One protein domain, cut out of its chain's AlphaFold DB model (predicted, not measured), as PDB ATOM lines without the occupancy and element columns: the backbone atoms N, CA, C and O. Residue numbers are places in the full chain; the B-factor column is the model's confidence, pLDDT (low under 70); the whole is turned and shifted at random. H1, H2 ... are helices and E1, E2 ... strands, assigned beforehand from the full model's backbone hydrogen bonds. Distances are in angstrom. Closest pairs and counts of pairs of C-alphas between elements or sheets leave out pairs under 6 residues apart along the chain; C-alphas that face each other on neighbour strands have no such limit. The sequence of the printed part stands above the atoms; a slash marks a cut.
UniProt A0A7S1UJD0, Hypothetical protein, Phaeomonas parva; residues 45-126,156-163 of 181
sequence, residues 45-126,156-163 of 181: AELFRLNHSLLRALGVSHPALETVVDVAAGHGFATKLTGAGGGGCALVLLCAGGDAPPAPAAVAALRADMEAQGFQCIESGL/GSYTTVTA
ATOM      1  N   ALA A  45      12.972  31.237  35.631       86.81
ATOM      2  CA  ALA A  45      11.831  31.852  36.303       86.81
ATOM      3  C   ALA A  45      11.073  32.843  35.401       86.81
ATOM      4  O   ALA A  45       9.842  32.805  35.336       86.81
ATOM      5  N   GLU A  46      11.785  33.701  34.667       88.44
ATOM      6  CA  GLU A  46      11.172  34.632  33.711       88.44
ATOM      7  C   GLU A  46      10.462  33.882  32.587       88.44
ATOM      8  O   GLU A  46       9.326  34.207  32.242       88.44
ATOM      9  N   LEU A  47      11.078  32.819  32.069       90.12
ATOM     10  CA  LEU A  47      10.472  31.994  31.026       90.12
ATOM     11  C   LEU A  47       9.218  31.266  31.514       90.12
ATOM     12  O   LEU A  47       8.256  31.147  30.756       90.12
ATOM     13  N   PHE A  48       9.190  30.811  32.770       90.88
ATOM     14  CA  PHE A  48       7.993  30.219  33.376       90.88
ATOM     15  C   PHE A  48       6.843  31.230  33.426       90.88
ATOM     16  O   PHE A  48       5.750  30.937  32.937       90.88
ATOM     17  N   ARG A  49       7.113  32.441  33.928       92.12
ATOM     18  CA  ARG A  49       6.121  33.526  34.019       92.12
ATOM     19  C   ARG A  49       5.616  33.960  32.641       92.12
ATOM     20  O   ARG A  49       4.409  34.123  32.446       92.12
ATOM     21  N   LEU A  50       6.517  34.099  31.666       93.62
ATOM     22  CA  LEU A  50       6.165  34.452  30.289       93.62
ATOM     23  C   LEU A  50       5.320  33.362  29.629       93.62
ATOM     24  O   LEU A  50       4.281  33.663  29.048       93.62
ATOM     25  N   ASN A  51       5.717  32.094  29.754       93.31
ATOM     26  CA  ASN A  51       4.965  30.977  29.188       93.31
ATOM     27  C   ASN A  51       3.554  30.911  29.783       93.31
ATOM     28  O   ASN A  51       2.577  30.816  29.047       93.31
ATOM     29  N   HIS A  52       3.427  31.053  31.102       93.94
ATOM     30  CA  HIS A  52       2.114  31.091  31.727       93.94
ATOM     31  C   HIS A  52       1.254  32.260  31.222       93.94
ATOM     32  O   HIS A  52       0.096  32.050  30.871       93.94
ATOM     33  N   SER A  53       1.834  33.457  31.087       94.75
ATOM     34  CA  SER A  53       1.135  34.630  30.543       94.75
ATOM     35  C   SER A  53       0.621  34.384  29.118       94.75
ATOM     36  O   SER A  53      -0.509  34.743  28.792       94.75
ATOM     37  N   LEU A  54       1.419  33.717  28.276       94.31
ATOM     38  CA  LEU A  54       1.015  33.327  26.924       94.31
ATOM     39  C   LEU A  54      -0.103  32.277  26.940       94.31
ATOM     40  O   LEU A  54      -1.081  32.418  26.214       94.31
ATOM     41  N   LEU A  55      -0.005  31.254  27.790       92.19
ATOM     42  CA  LEU A  55      -1.045  30.227  27.933       92.19
ATOM     43  C   LEU A  55      -2.367  30.831  28.429       92.19
ATOM     44  O   LEU A  55      -3.444  30.469  27.957       92.19
ATOM     45  N   ARG A  56      -2.294  31.813  29.327       91.56
ATOM     46  CA  ARG A  56      -3.455  32.584  29.763       91.56
ATOM     47  C   ARG A  56      -4.062  33.394  28.615       91.56
ATOM     48  O   ARG A  56      -5.276  33.364  28.442       91.56
ATOM     49  N   ALA A  57      -3.239  34.047  27.791       93.25
ATOM     50  CA  ALA A  57      -3.696  34.780  26.607       93.25
ATOM     51  C   ALA A  57      -4.332  33.870  25.538       93.25
ATOM     52  O   ALA A  57      -5.251  34.291  24.840       93.25
ATOM     53  N   LEU A  58      -3.891  32.612  25.443       91.62
ATOM     54  CA  LEU A  58      -4.496  31.589  24.584       91.62
ATOM     55  C   LEU A  58      -5.842  31.061  25.112       91.62
ATOM     56  O   LEU A  58      -6.491  30.273  24.430       91.62
ATOM     57  N   GLY A  59      -6.270  31.472  26.310       89.44
ATOM     58  CA  GLY A  59      -7.557  31.081  26.886       89.44
ATOM     59  C   GLY A  59      -7.590  29.663  27.458       89.44
ATOM     60  O   GLY A  59      -8.670  29.153  27.733       89.44
ATOM     61  N   VAL A  60      -6.430  29.024  27.654       91.12
ATOM     62  CA  VAL A  60      -6.344  27.660  28.215       91.12
ATOM     63  C   VAL A  60      -6.177  27.641  29.740       91.12
ATOM     64  O   VAL A  60      -6.058  26.572  30.339       91.12
ATOM     65  N   SER A  61      -6.159  28.807  30.391       87.94
ATOM     66  CA  SER A  61      -6.078  28.884  31.854       87.94
ATOM     67  C   SER A  61      -7.429  28.648  32.543       87.94
ATOM     68  O   SER A  61      -8.483  28.629  31.909       87.94
ATOM     69  N   HIS A  62      -7.395  28.452  33.861       89.50
ATOM     70  CA  HIS A  62      -8.552  28.173  34.710       89.50
ATOM     71  C   HIS A  62      -8.413  28.924  36.046       89.50
ATOM     72  O   HIS A  62      -7.295  28.987  36.553       89.50
ATOM     73  N   PRO A  63      -9.498  29.431  36.674       89.81
ATOM     74  CA  PRO A  63      -9.414  30.174  37.938       89.81
ATOM     75  C   PRO A  63      -8.601  29.469  39.030       89.81
ATOM     76  O   PRO A  63      -7.776  30.095  39.678       89.81
ATOM     77  N   ALA A  64      -8.759  28.149  39.170       88.94
ATOM     78  CA  ALA A  64      -7.968  27.357  40.117       88.94
ATOM     79  C   ALA A  64      -6.452  27.394  39.832       88.94
ATOM     80  O   ALA A  64      -5.654  27.414  40.761       88.94
ATOM     81  N   LEU A  65      -6.043  27.420  38.557       89.25
ATOM     82  CA  LEU A  65      -4.632  27.521  38.174       89.25
ATOM     83  C   LEU A  65      -4.091  28.936  38.404       89.25
ATOM     84  O   LEU A  65      -2.936  29.074  38.795       89.25
ATOM     85  N   GLU A  66      -4.917  29.968  38.214       91.69
ATOM     86  CA  GLU A  66      -4.546  31.347  38.556       91.69
ATOM     87  C   GLU A  66      -4.338  31.501  40.068       91.69
ATOM     88  O   GLU A  66      -3.347  32.097  40.470       91.69
ATOM     89  N   THR A  67      -5.162  30.862  40.910       92.50
ATOM     90  CA  THR A  67      -4.924  30.826  42.365       92.50
ATOM     91  C   THR A  67      -3.553  30.234  42.700       92.50
ATOM     92  O   THR A  67      -2.825  30.797  43.514       92.50
ATOM     93  N   VAL A  68      -3.163  29.123  42.062       92.19
ATOM     94  CA  VAL A  68      -1.831  28.526  42.269       92.19
ATOM     95  C   VAL A  68      -0.723  29.485  41.823       92.19
ATOM     96  O   VAL A  68       0.311  29.606  42.476       92.19
ATOM     97  N   VAL A  69      -0.916  30.197  40.717       93.00
ATOM     98  CA  VAL A  69       0.066  31.173  40.226       93.00
ATOM     99  C   VAL A  69       0.206  32.343  41.198       93.00
ATOM    100  O   VAL A  69       1.334  32.713  41.524       93.00
ATOM    101  N   ASP A  70      -0.906  32.863  41.714       94.38
ATOM    102  CA  ASP A  70      -0.930  33.983  42.656       94.38
ATOM    103  C   ASP A  70      -0.288  33.616  44.000       94.38
ATOM    104  O   ASP A  70       0.566  34.355  44.496       94.38
ATOM    105  N   VAL A  71      -0.630  32.453  44.571       94.44
ATOM    106  CA  VAL A  71      -0.027  31.978  45.831       94.44
ATOM    107  C   VAL A  71       1.478  31.783  45.649       94.44
ATOM    108  O   VAL A  71       2.268  32.310  46.430       94.44
ATOM    109  N   ALA A  72       1.904  31.094  44.587       92.25
ATOM    110  CA  ALA A  72       3.325  30.873  44.334       92.25
ATOM    111  C   ALA A  72       4.100  32.184  44.118       92.25
ATOM    112  O   ALA A  72       5.209  32.330  44.635       92.25
ATOM    113  N   ALA A  73       3.509  33.153  43.410       92.38
ATOM    114  CA  ALA A  73       4.096  34.475  43.219       92.38
ATOM    115  C   ALA A  73       4.226  35.250  44.541       92.38
ATOM    116  O   ALA A  73       5.232  35.932  44.738       92.38
ATOM    117  N   GLY A  74       3.266  35.102  45.464       93.38
ATOM    118  CA  GLY A  74       3.333  35.662  46.819       93.38
ATOM    119  C   GLY A  74       4.520  35.141  47.639       93.38
ATOM    120  O   GLY A  74       5.106  35.887  48.419       93.38
ATOM    121  N   HIS A  75       4.934  33.898  47.385       91.31
ATOM    122  CA  HIS A  75       6.140  33.284  47.958       91.31
ATOM    123  C   HIS A  75       7.414  33.528  47.132       91.31
ATOM    124  O   HIS A  75       8.486  33.037  47.476       91.31
ATOM    125  N   GLY A  76       7.326  34.292  46.039       89.62
ATOM    126  CA  GLY A  76       8.459  34.630  45.175       89.62
ATOM    127  C   GLY A  76       8.822  33.571  44.129       89.62
ATOM    128  O   GLY A  76       9.775  33.772  43.374       89.62
ATOM    129  N   PHE A  77       8.059  32.482  44.015       90.81
ATOM    130  CA  PHE A  77       8.323  31.412  43.054       90.81
ATOM    131  C   PHE A  77       7.701  31.692  41.678       90.81
ATOM    132  O   PHE A  77       6.791  32.508  41.517       90.81
ATOM    133  N   ALA A  78       8.236  31.045  40.642       90.75
ATOM    134  CA  ALA A  78       7.711  31.139  39.282       90.75
ATOM    135  C   ALA A  78       6.893  29.896  38.938       90.75
ATOM    136  O   ALA A  78       7.339  28.776  39.173       90.75
ATOM    137  N   THR A  79       5.731  30.095  38.318       91.94
ATOM    138  CA  THR A  79       4.774  29.015  38.063       91.94
ATOM    139  C   THR A  79       4.313  29.020  36.618       91.94
ATOM    140  O   THR A  79       4.182  30.076  36.000       91.94
ATOM    141  N   LYS A  80       4.032  27.832  36.080       91.88
ATOM    142  CA  LYS A  80       3.261  27.673  34.844       91.88
ATOM    143  C   LYS A  80       2.298  26.502  34.936       91.88
ATOM    144  O   LYS A  80       2.583  25.503  35.589       91.88
ATOM    145  N   LEU A  81       1.191  26.591  34.209       89.44
ATOM    146  CA  LEU A  81       0.314  25.444  33.991       89.44
ATOM    147  C   LEU A  81       0.974  24.399  33.080       89.44
ATOM    148  O   LEU A  81       1.856  24.719  32.271       89.44
ATOM    149  N   THR A  82       0.535  23.149  33.210       80.38
ATOM    150  CA  THR A  82       0.999  22.025  32.388       80.38
ATOM    151  C   THR A  82      -0.151  21.139  31.940       80.38
ATOM    152  O   THR A  82      -1.148  21.005  32.640       80.38
ATOM    153  N   GLY A  83      -0.001  20.529  30.763       77.81
ATOM    154  CA  GLY A  83      -1.060  19.752  30.122       77.81
ATOM    155  C   GLY A  83      -1.929  20.600  29.188       77.81
ATOM    156  O   GLY A  83      -1.480  21.621  28.671       77.81
ATOM    157  N   ALA A  84      -3.160  20.142  28.945       74.62
ATOM    158  CA  ALA A  84      -4.078  20.734  27.966       74.62
ATOM    159  C   ALA A  84      -4.684  22.085  28.398       74.62
ATOM    160  O   ALA A  84      -5.171  22.828  27.549       74.62
ATOM    161  N   GLY A  85      -4.645  22.407  29.695       66.31
ATOM    162  CA  GLY A  85      -5.352  23.554  30.271       66.31
ATOM    163  C   GLY A  85      -6.776  23.221  30.738       66.31
ATOM    164  O   GLY A  85      -7.203  22.070  30.686       66.31
ATOM    165  N   GLY A  86      -7.504  24.225  31.242       61.38
ATOM    166  CA  GLY A  86      -8.881  24.078  31.757       61.38
ATOM    167  C   GLY A  86      -9.014  23.457  33.160       61.38
ATOM    168  O   GLY A  86     -10.125  23.190  33.606       61.38
ATOM    169  N   GLY A  87      -7.894  23.240  33.857       71.81
ATOM    170  CA  GLY A  87      -7.775  22.521  35.134       71.81
ATOM    171  C   GLY A  87      -6.542  21.604  35.119       71.81
ATOM    172  O   GLY A  87      -5.842  21.549  34.107       71.81
ATOM    173  N   GLY A  88      -6.244  20.895  36.215       84.00
ATOM    174  CA  GLY A  88      -5.163  19.896  36.250       84.00
ATOM    175  C   GLY A  88      -3.937  20.332  37.052       84.00
ATOM    176  O   GLY A  88      -4.072  20.705  38.206       84.00
ATOM    177  N   CYS A  89      -2.730  20.253  36.485       87.06
ATOM    178  CA  CYS A  89      -1.483  20.468  37.235       87.06
ATOM    179  C   CYS A  89      -0.757  21.758  36.832       87.06
ATOM    180  O   CYS A  89      -0.673  22.118  35.653       87.06
ATOM    181  N   ALA A  90      -0.141  22.404  37.813       91.12
ATOM    182  CA  ALA A  90       0.818  23.480  37.641       91.12
ATOM    183  C   ALA A  90       2.195  23.054  38.167       91.12
ATOM    184  O   ALA A  90       2.316  22.223  39.064       91.12
ATOM    185  N   LEU A  91       3.243  23.639  37.600       91.94
ATOM    186  CA  LEU A  91       4.614  23.483  38.069       91.94
ATOM    187  C   LEU A  91       5.060  24.778  38.716       91.94
ATOM    188  O   LEU A  91       5.028  25.819  38.058       91.94
ATOM    189  N   VAL A  92       5.530  24.682  39.953       92.19
ATOM    190  CA  VAL A  92       6.187  25.759  40.687       92.19
ATOM    191  C   VAL A  92       7.686  25.483  40.701       92.19
ATOM    192  O   VAL A  92       8.140  24.448  41.185       92.19
ATOM    193  N   LEU A  93       8.469  26.397  40.146       90.25
ATOM    194  CA  LEU A  93       9.919  26.287  40.083       90.25
ATOM    195  C   LEU A  93      10.529  26.699  41.428       90.25
ATOM    196  O   LEU A  93      10.447  27.873  41.786       90.25
ATOM    197  N   LEU A  94      11.148  25.754  42.147       86.88
ATOM    198  CA  LEU A  94      11.789  26.019  43.443       86.88
ATOM    199  C   LEU A  94      13.219  26.544  43.282       86.88
ATOM    200  O   LEU A  94      13.660  27.368  44.074       86.88
ATOM    201  N   CYS A  95      13.934  26.095  42.248       76.06
ATOM    202  CA  CYS A  95      15.283  26.557  41.930       76.06
ATOM    203  C   CYS A  95      15.365  26.988  40.460       76.06
ATOM    204  O   CYS A  95      15.170  26.179  39.548       76.06
ATOM    205  N   ALA A  96      15.660  28.267  40.219       64.44
ATOM    206  CA  ALA A  96      16.005  28.757  38.892       64.44
ATOM    207  C   ALA A  96      17.497  28.480  38.666       64.44
ATOM    208  O   ALA A  96      18.344  29.016  39.369       64.44
ATOM    209  N   GLY A  97      17.809  27.564  37.744       53.88
ATOM    210  CA  GLY A  97      19.150  26.993  37.578       53.88
ATOM    211  C   GLY A  97      20.296  28.003  37.720       53.88
ATOM    212  O   GLY A  97      20.367  28.971  36.968       53.88
ATOM    213  N   GLY A  98      21.194  27.735  38.672       54.88
ATOM    214  CA  GLY A  98      22.308  28.611  39.050       54.88
ATOM    215  C   GLY A  98      22.171  29.197  40.457       54.88
ATOM    216  O   GLY A  98      23.189  29.498  41.078       54.88
ATOM    217  N   ASP A  99      20.946  29.281  40.980       58.72
ATOM    218  CA  ASP A  99      20.678  29.807  42.316       58.72
ATOM    219  C   ASP A  99      20.805  28.741  43.414       58.72
ATOM    220  O   ASP A  99      20.670  27.533  43.185       58.72
ATOM    221  N   ALA A 100      21.070  29.201  44.640       66.81
ATOM    222  CA  ALA A 100      21.029  28.344  45.816       66.81
ATOM    223  C   ALA A 100      19.612  27.767  45.998       66.81
ATOM    224  O   ALA A 100      18.631  28.467  45.728       66.81
ATOM    225  N   PRO A 101      19.479  26.513  46.472       73.06
ATOM    226  CA  PRO A 101      18.172  25.961  46.795       73.06
ATOM    227  C   PRO A 101      17.449  26.878  47.796       73.06
ATOM    228  O   PRO A 101      18.094  27.439  48.692       73.06
ATOM    229  N   PRO A 102      16.123  27.054  47.656       80.19
ATOM    230  CA  PRO A 102      15.360  27.905  48.552       80.19
ATOM    231  C   PRO A 102      15.413  27.356  49.977       80.19
ATOM    232  O   PRO A 102      15.602  26.159  50.204       80.19
ATOM    233  N   ALA A 103      15.217  28.240  50.955       85.25
ATOM    234  CA  ALA A 103      15.129  27.820  52.344       85.25
ATOM    235  C   ALA A 103      14.000  26.779  52.503       85.25
ATOM    236  O   ALA A 103      12.886  27.042  52.041       85.25
ATOM    237  N   PRO A 104      14.224  25.650  53.206       86.25
ATOM    238  CA  PRO A 104      13.191  24.629  53.411       86.25
ATOM    239  C   PRO A 104      11.895  25.196  54.004       86.25
ATOM    240  O   PRO A 104      10.798  24.789  53.635       86.25
ATOM    241  N   ALA A 105      12.014  26.211  54.865       88.44
ATOM    242  CA  ALA A 105      10.876  26.923  55.438       88.44
ATOM    243  C   ALA A 105      10.012  27.640  54.384       88.44
ATOM    244  O   ALA A 105       8.796  27.684  54.533       88.44
ATOM    245  N   ALA A 106      10.611  28.178  53.315       87.62
ATOM    246  CA  ALA A 106       9.872  28.836  52.238       87.62
ATOM    247  C   ALA A 106       9.074  27.821  51.406       87.62
ATOM    248  O   ALA A 106       7.921  28.070  51.066       87.62
ATOM    249  N   VAL A 107       9.659  26.650  51.133       87.50
ATOM    250  CA  VAL A 107       8.970  25.555  50.427       87.50
ATOM    251  C   VAL A 107       7.833  24.986  51.282       87.50
ATOM    252  O   VAL A 107       6.738  24.753  50.775       87.50
ATOM    253  N   ALA A 108       8.058  24.822  52.589       89.62
ATOM    254  CA  ALA A 108       7.033  24.369  53.526       89.62
ATOM    255  C   ALA A 108       5.874  25.374  53.659       89.62
ATOM    256  O   ALA A 108       4.716  24.964  53.664       89.62
ATOM    257  N   ALA A 109       6.168  26.678  53.719       92.44
ATOM    258  CA  ALA A 109       5.146  27.724  53.764       92.44
ATOM    259  C   ALA A 109       4.306  27.756  52.478       92.44
ATOM    260  O   ALA A 109       3.080  27.770  52.545       92.44
ATOM    261  N   LEU A 110       4.958  27.675  51.312       91.94
ATOM    262  CA  LEU A 110       4.281  27.546  50.022       91.94
ATOM    263  C   LEU A 110       3.335  26.339  50.008       91.94
ATOM    264  O   LEU A 110       2.177  26.466  49.617       91.94
ATOM    265  N   ARG A 111       3.825  25.165  50.425       90.19
ATOM    266  CA  ARG A 111       3.035  23.928  50.482       90.19
ATOM    267  C   ARG A 111       1.813  24.091  51.384       90.19
ATOM    268  O   ARG A 111       0.710  23.773  50.952       90.19
ATOM    269  N   ALA A 112       2.003  24.617  52.593       92.62
ATOM    270  CA  ALA A 112       0.922  24.817  53.553       92.62
ATOM    271  C   ALA A 112      -0.177  25.740  52.998       92.62
ATOM    272  O   ALA A 112      -1.360  25.423  53.110       92.62
ATOM    273  N   ASP A 113       0.200  26.840  52.341       93.81
ATOM    274  CA  ASP A 113      -0.764  27.769  51.744       93.81
ATOM    275  C   ASP A 113      -1.518  27.146  50.560       93.81
ATOM    276  O   ASP A 113      -2.714  27.384  50.387       93.81
ATOM    277  N   MET A 114      -0.852  26.315  49.754       91.38
ATOM    278  CA  MET A 114      -1.492  25.584  48.656       91.38
ATOM    279  C   MET A 114      -2.476  24.525  49.165       91.38
ATOM    280  O   MET A 114      -3.590  24.412  48.653       91.38
ATOM    281  N   GLU A 115      -2.092  23.769  50.192       90.69
ATOM    282  CA  GLU A 115      -2.947  22.756  50.819       90.69
ATOM    283  C   GLU A 115      -4.150  23.395  51.526       90.69
ATOM    284  O   GLU A 115      -5.262  22.874  51.441       90.69
ATOM    285  N   ALA A 116      -3.975  24.577  52.130       91.50
ATOM    286  CA  ALA A 116      -5.073  25.361  52.696       91.50
ATOM    287  C   ALA A 116      -6.101  25.808  51.637       91.50
ATOM    288  O   ALA A 116      -7.283  25.959  51.948       91.50
ATOM    289  N   GLN A 117      -5.673  25.978  50.381       89.44
ATOM    290  CA  GLN A 117      -6.545  26.242  49.227       89.44
ATOM    291  C   GLN A 117      -7.139  24.955  48.619       89.44
ATOM    292  O   GLN A 117      -7.901  25.022  47.653       89.44
ATOM    293  N   GLY A 118      -6.824  23.782  49.180       89.88
ATOM    294  CA  GLY A 118      -7.333  22.481  48.742       89.88
ATOM    295  C   GLY A 118      -6.533  21.827  47.612       89.88
ATOM    296  O   GLY A 118      -7.049  20.920  46.958       89.88
ATOM    297  N   PHE A 119      -5.299  22.272  47.356       89.31
ATOM    298  CA  PHE A 119      -4.433  21.690  46.330       89.31
ATOM    299  C   PHE A 119      -3.517  20.600  46.887       89.31
ATOM    300  O   PHE A 119      -3.047  20.680  48.018       89.31
ATOM    301  N   GLN A 120      -3.202  19.604  46.057       89.94
ATOM    302  CA  GLN A 120      -2.209  18.585  46.393       89.94
ATOM    303  C   GLN A 120      -0.832  19.004  45.869       89.94
ATOM    304  O   GLN A 120      -0.685  19.311  44.683       89.94
ATOM    305  N   CYS A 121       0.184  18.965  46.732       87.81
ATOM    306  CA  CYS A 121       1.556  19.337  46.391       87.81
ATOM    307  C   CYS A 121       2.492  18.126  46.431       87.81
ATOM    308  O   CYS A 121       2.566  17.422  47.433       87.81
ATOM    309  N   ILE A 122       3.264  17.922  45.366       87.75
ATOM    310  CA  ILE A 122       4.285  16.875  45.253       87.75
ATOM    311  C   ILE A 122       5.596  17.552  44.860       87.75
ATOM    312  O   ILE A 122       5.665  18.224  43.831       87.75
ATOM    313  N   GLU A 123       6.637  17.396  45.670       86.44
ATOM    314  CA  GLU A 123       7.969  17.888  45.311       86.44
ATOM    315  C   GLU A 123       8.671  16.863  44.418       86.44
ATOM    316  O   GLU A 123       8.514  15.659  44.597       86.44
ATOM    317  N   SER A 124       9.387  17.321  43.392       81.44
ATOM    318  CA  SER A 124      10.111  16.426  42.495       81.44
ATOM    319  C   SER A 124      11.305  17.120  41.830       81.44
ATOM    320  O   SER A 124      11.464  18.341  41.874       81.44
ATOM    321  N   GLY A 125      12.176  16.333  41.194       79.12
ATOM    322  CA  GLY A 125      13.340  16.815  40.440       79.12
ATOM    323  C   GLY A 125      13.200  16.553  38.938       79.12
ATOM    324  O   GLY A 125      12.901  15.432  38.532       79.12
ATOM    325  N   LEU A 126      13.349  17.593  38.101       78.25
ATOM    326  CA  LEU A 126      13.130  17.476  36.650       78.25
ATOM    327  C   LEU A 126      14.401  16.933  35.994       78.25
ATOM    328  O   LEU A 126      15.507  17.274  36.408       78.25
ATOM    329  N   GLY A 156      17.160  20.764  38.719       52.47
ATOM    330  CA  GLY A 156      16.249  21.810  39.167       52.47
ATOM    331  C   GLY A 156      15.155  21.149  40.000       52.47
ATOM    332  O   GLY A 156      14.439  20.280  39.494       52.47
ATOM    333  N   SER A 157      15.073  21.514  41.275       61.31
ATOM    334  CA  SER A 157      13.961  21.123  42.141       61.31
ATOM    335  C   SER A 157      12.740  21.972  41.805       61.31
ATOM    336  O   SER A 157      12.844  23.177  41.543       61.31
ATOM    337  N   TYR A 158      11.579  21.339  41.776       65.44
ATOM    338  CA  TYR A 158      10.310  21.982  41.484       65.44
ATOM    339  C   TYR A 158       9.203  21.271  42.258       65.44
ATOM    340  O   TYR A 158       9.257  20.066  42.492       65.44
ATOM    341  N   THR A 159       8.168  22.011  42.623       66.62
ATOM    342  CA  THR A 159       6.961  21.429  43.201       66.62
ATOM    343  C   THR A 159       5.927  21.307  42.101       66.62
ATOM    344  O   THR A 159       5.527  22.296  41.482       66.62
ATOM    345  N   THR A 160       5.489  20.083  41.837       68.12
ATOM    346  CA  THR A 160       4.283  19.835  41.055       68.12
ATOM    347  C   THR A 160       3.085  20.041  41.964       68.12
ATOM    348  O   THR A 160       2.947  19.380  42.989       68.12
ATOM    349  N   VAL A 161       2.201  20.953  41.587       67.44
ATOM    350  CA  VAL A 161       0.939  21.176  42.284       67.44
ATOM    351  C   VAL A 161      -0.170  20.654  41.391       67.44
ATOM    352  O   VAL A 161      -0.381  21.149  40.285       67.44
ATOM    353  N   THR A 162      -0.892  19.647  41.858       62.31
ATOM    354  CA  THR A 162      -2.096  19.175  41.184       62.31
ATOM    355  C   THR A 162      -3.269  19.987  41.711       62.31
ATOM    356  O   THR A 162      -3.779  19.747  42.805       62.31
ATOM    357  N   ALA A 163      -3.720  20.947  40.907       57.03
ATOM    358  CA  ALA A 163      -5.026  21.572  41.048       57.03
ATOM    359  C   ALA A 163      -6.096  20.609  40.516       57.03
ATOM    360  O   ALA A 163      -6.732  20.825  39.478       57.03
TER     361      ALA A 163
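AT A GLANCE: This is residues 45 to 126 and 156 to 163 of the 181 residues of the protein "Hypothetical protein" of Phaeomonas parva (UniProt A0A7S1UJD0). One strongly twisted sheet of four antiparallel strands has helices H2 and H3 over one face, making two layers, helices on one face of a sheet, while H1 runs beside edge strand E1. The sheet's other face is bare. The printed part has 90 residues with three named helices and four named strands, along the chain H1 H2 E1 E2 H3 E3 E4; the sheet's order is E1 E2 E4 E3. The class is mixed, helices and strands; the whole is compact, with a radius of gyration of the C-alphas of 12.1 A, and spans 34 by 29 by 21 A.

IN THESE COORDINATES: H1, residues 45 to 57, begins with C-alpha 45 at (11.831, 31.852, 36.303) and is 18.5 A long. H2 is residues 63 to 74, 16.5 A. E1 is residues 78 to 82 and E2 residues 88 to 93. H3 is residues 104 to 116, 18.3 A. E3 is residues 120 to 126; E4, residues 156 to 163, 21.4 A, ends at (-5.026, 21.572, 41.048).

HOW THE PARTS SIT: E1 and E2 form a hairpin, with N 80 and O 91 3.0 A apart, within hydrogen-bond range; so are N 90 and O 161 of E2 and E4, 2.8 A, and N 122 and O 160 of E3 and E4, 2.8 A. H1 stands at the sheet's level, height 3.3 A; its closest C-alphas with E1 are His 52 and Lys 80, 4.8 A. H2 lies over E2, height 8.7 A. H3 lies over E4 and E3, height 10.0 A. H2 and H3 touch, closest C-alphas Ala 72 and Leu 110, 6.7 A, at a shallow tilt of 27 degrees, opposite ways. E2, H3 and E3 form a split strand-helix-strand unit, two strands running the same way with E4 between them, its crossover right-handed. In H1, H2 and H3 every O i to N i+4 pair is within hydrogen-bond range.

THE WHOLE: The farthest C-alphas, Leu 58 and Ala 105, are 34.8 A apart. Residues 127 to 155 are not printed; C-alphas 126 and 156 are 5.9 A apart across the cut. Of the links printed whole, none is long. pLDDT is under 70 at residues 85 to 86, 96 to 100 and 156 to 163.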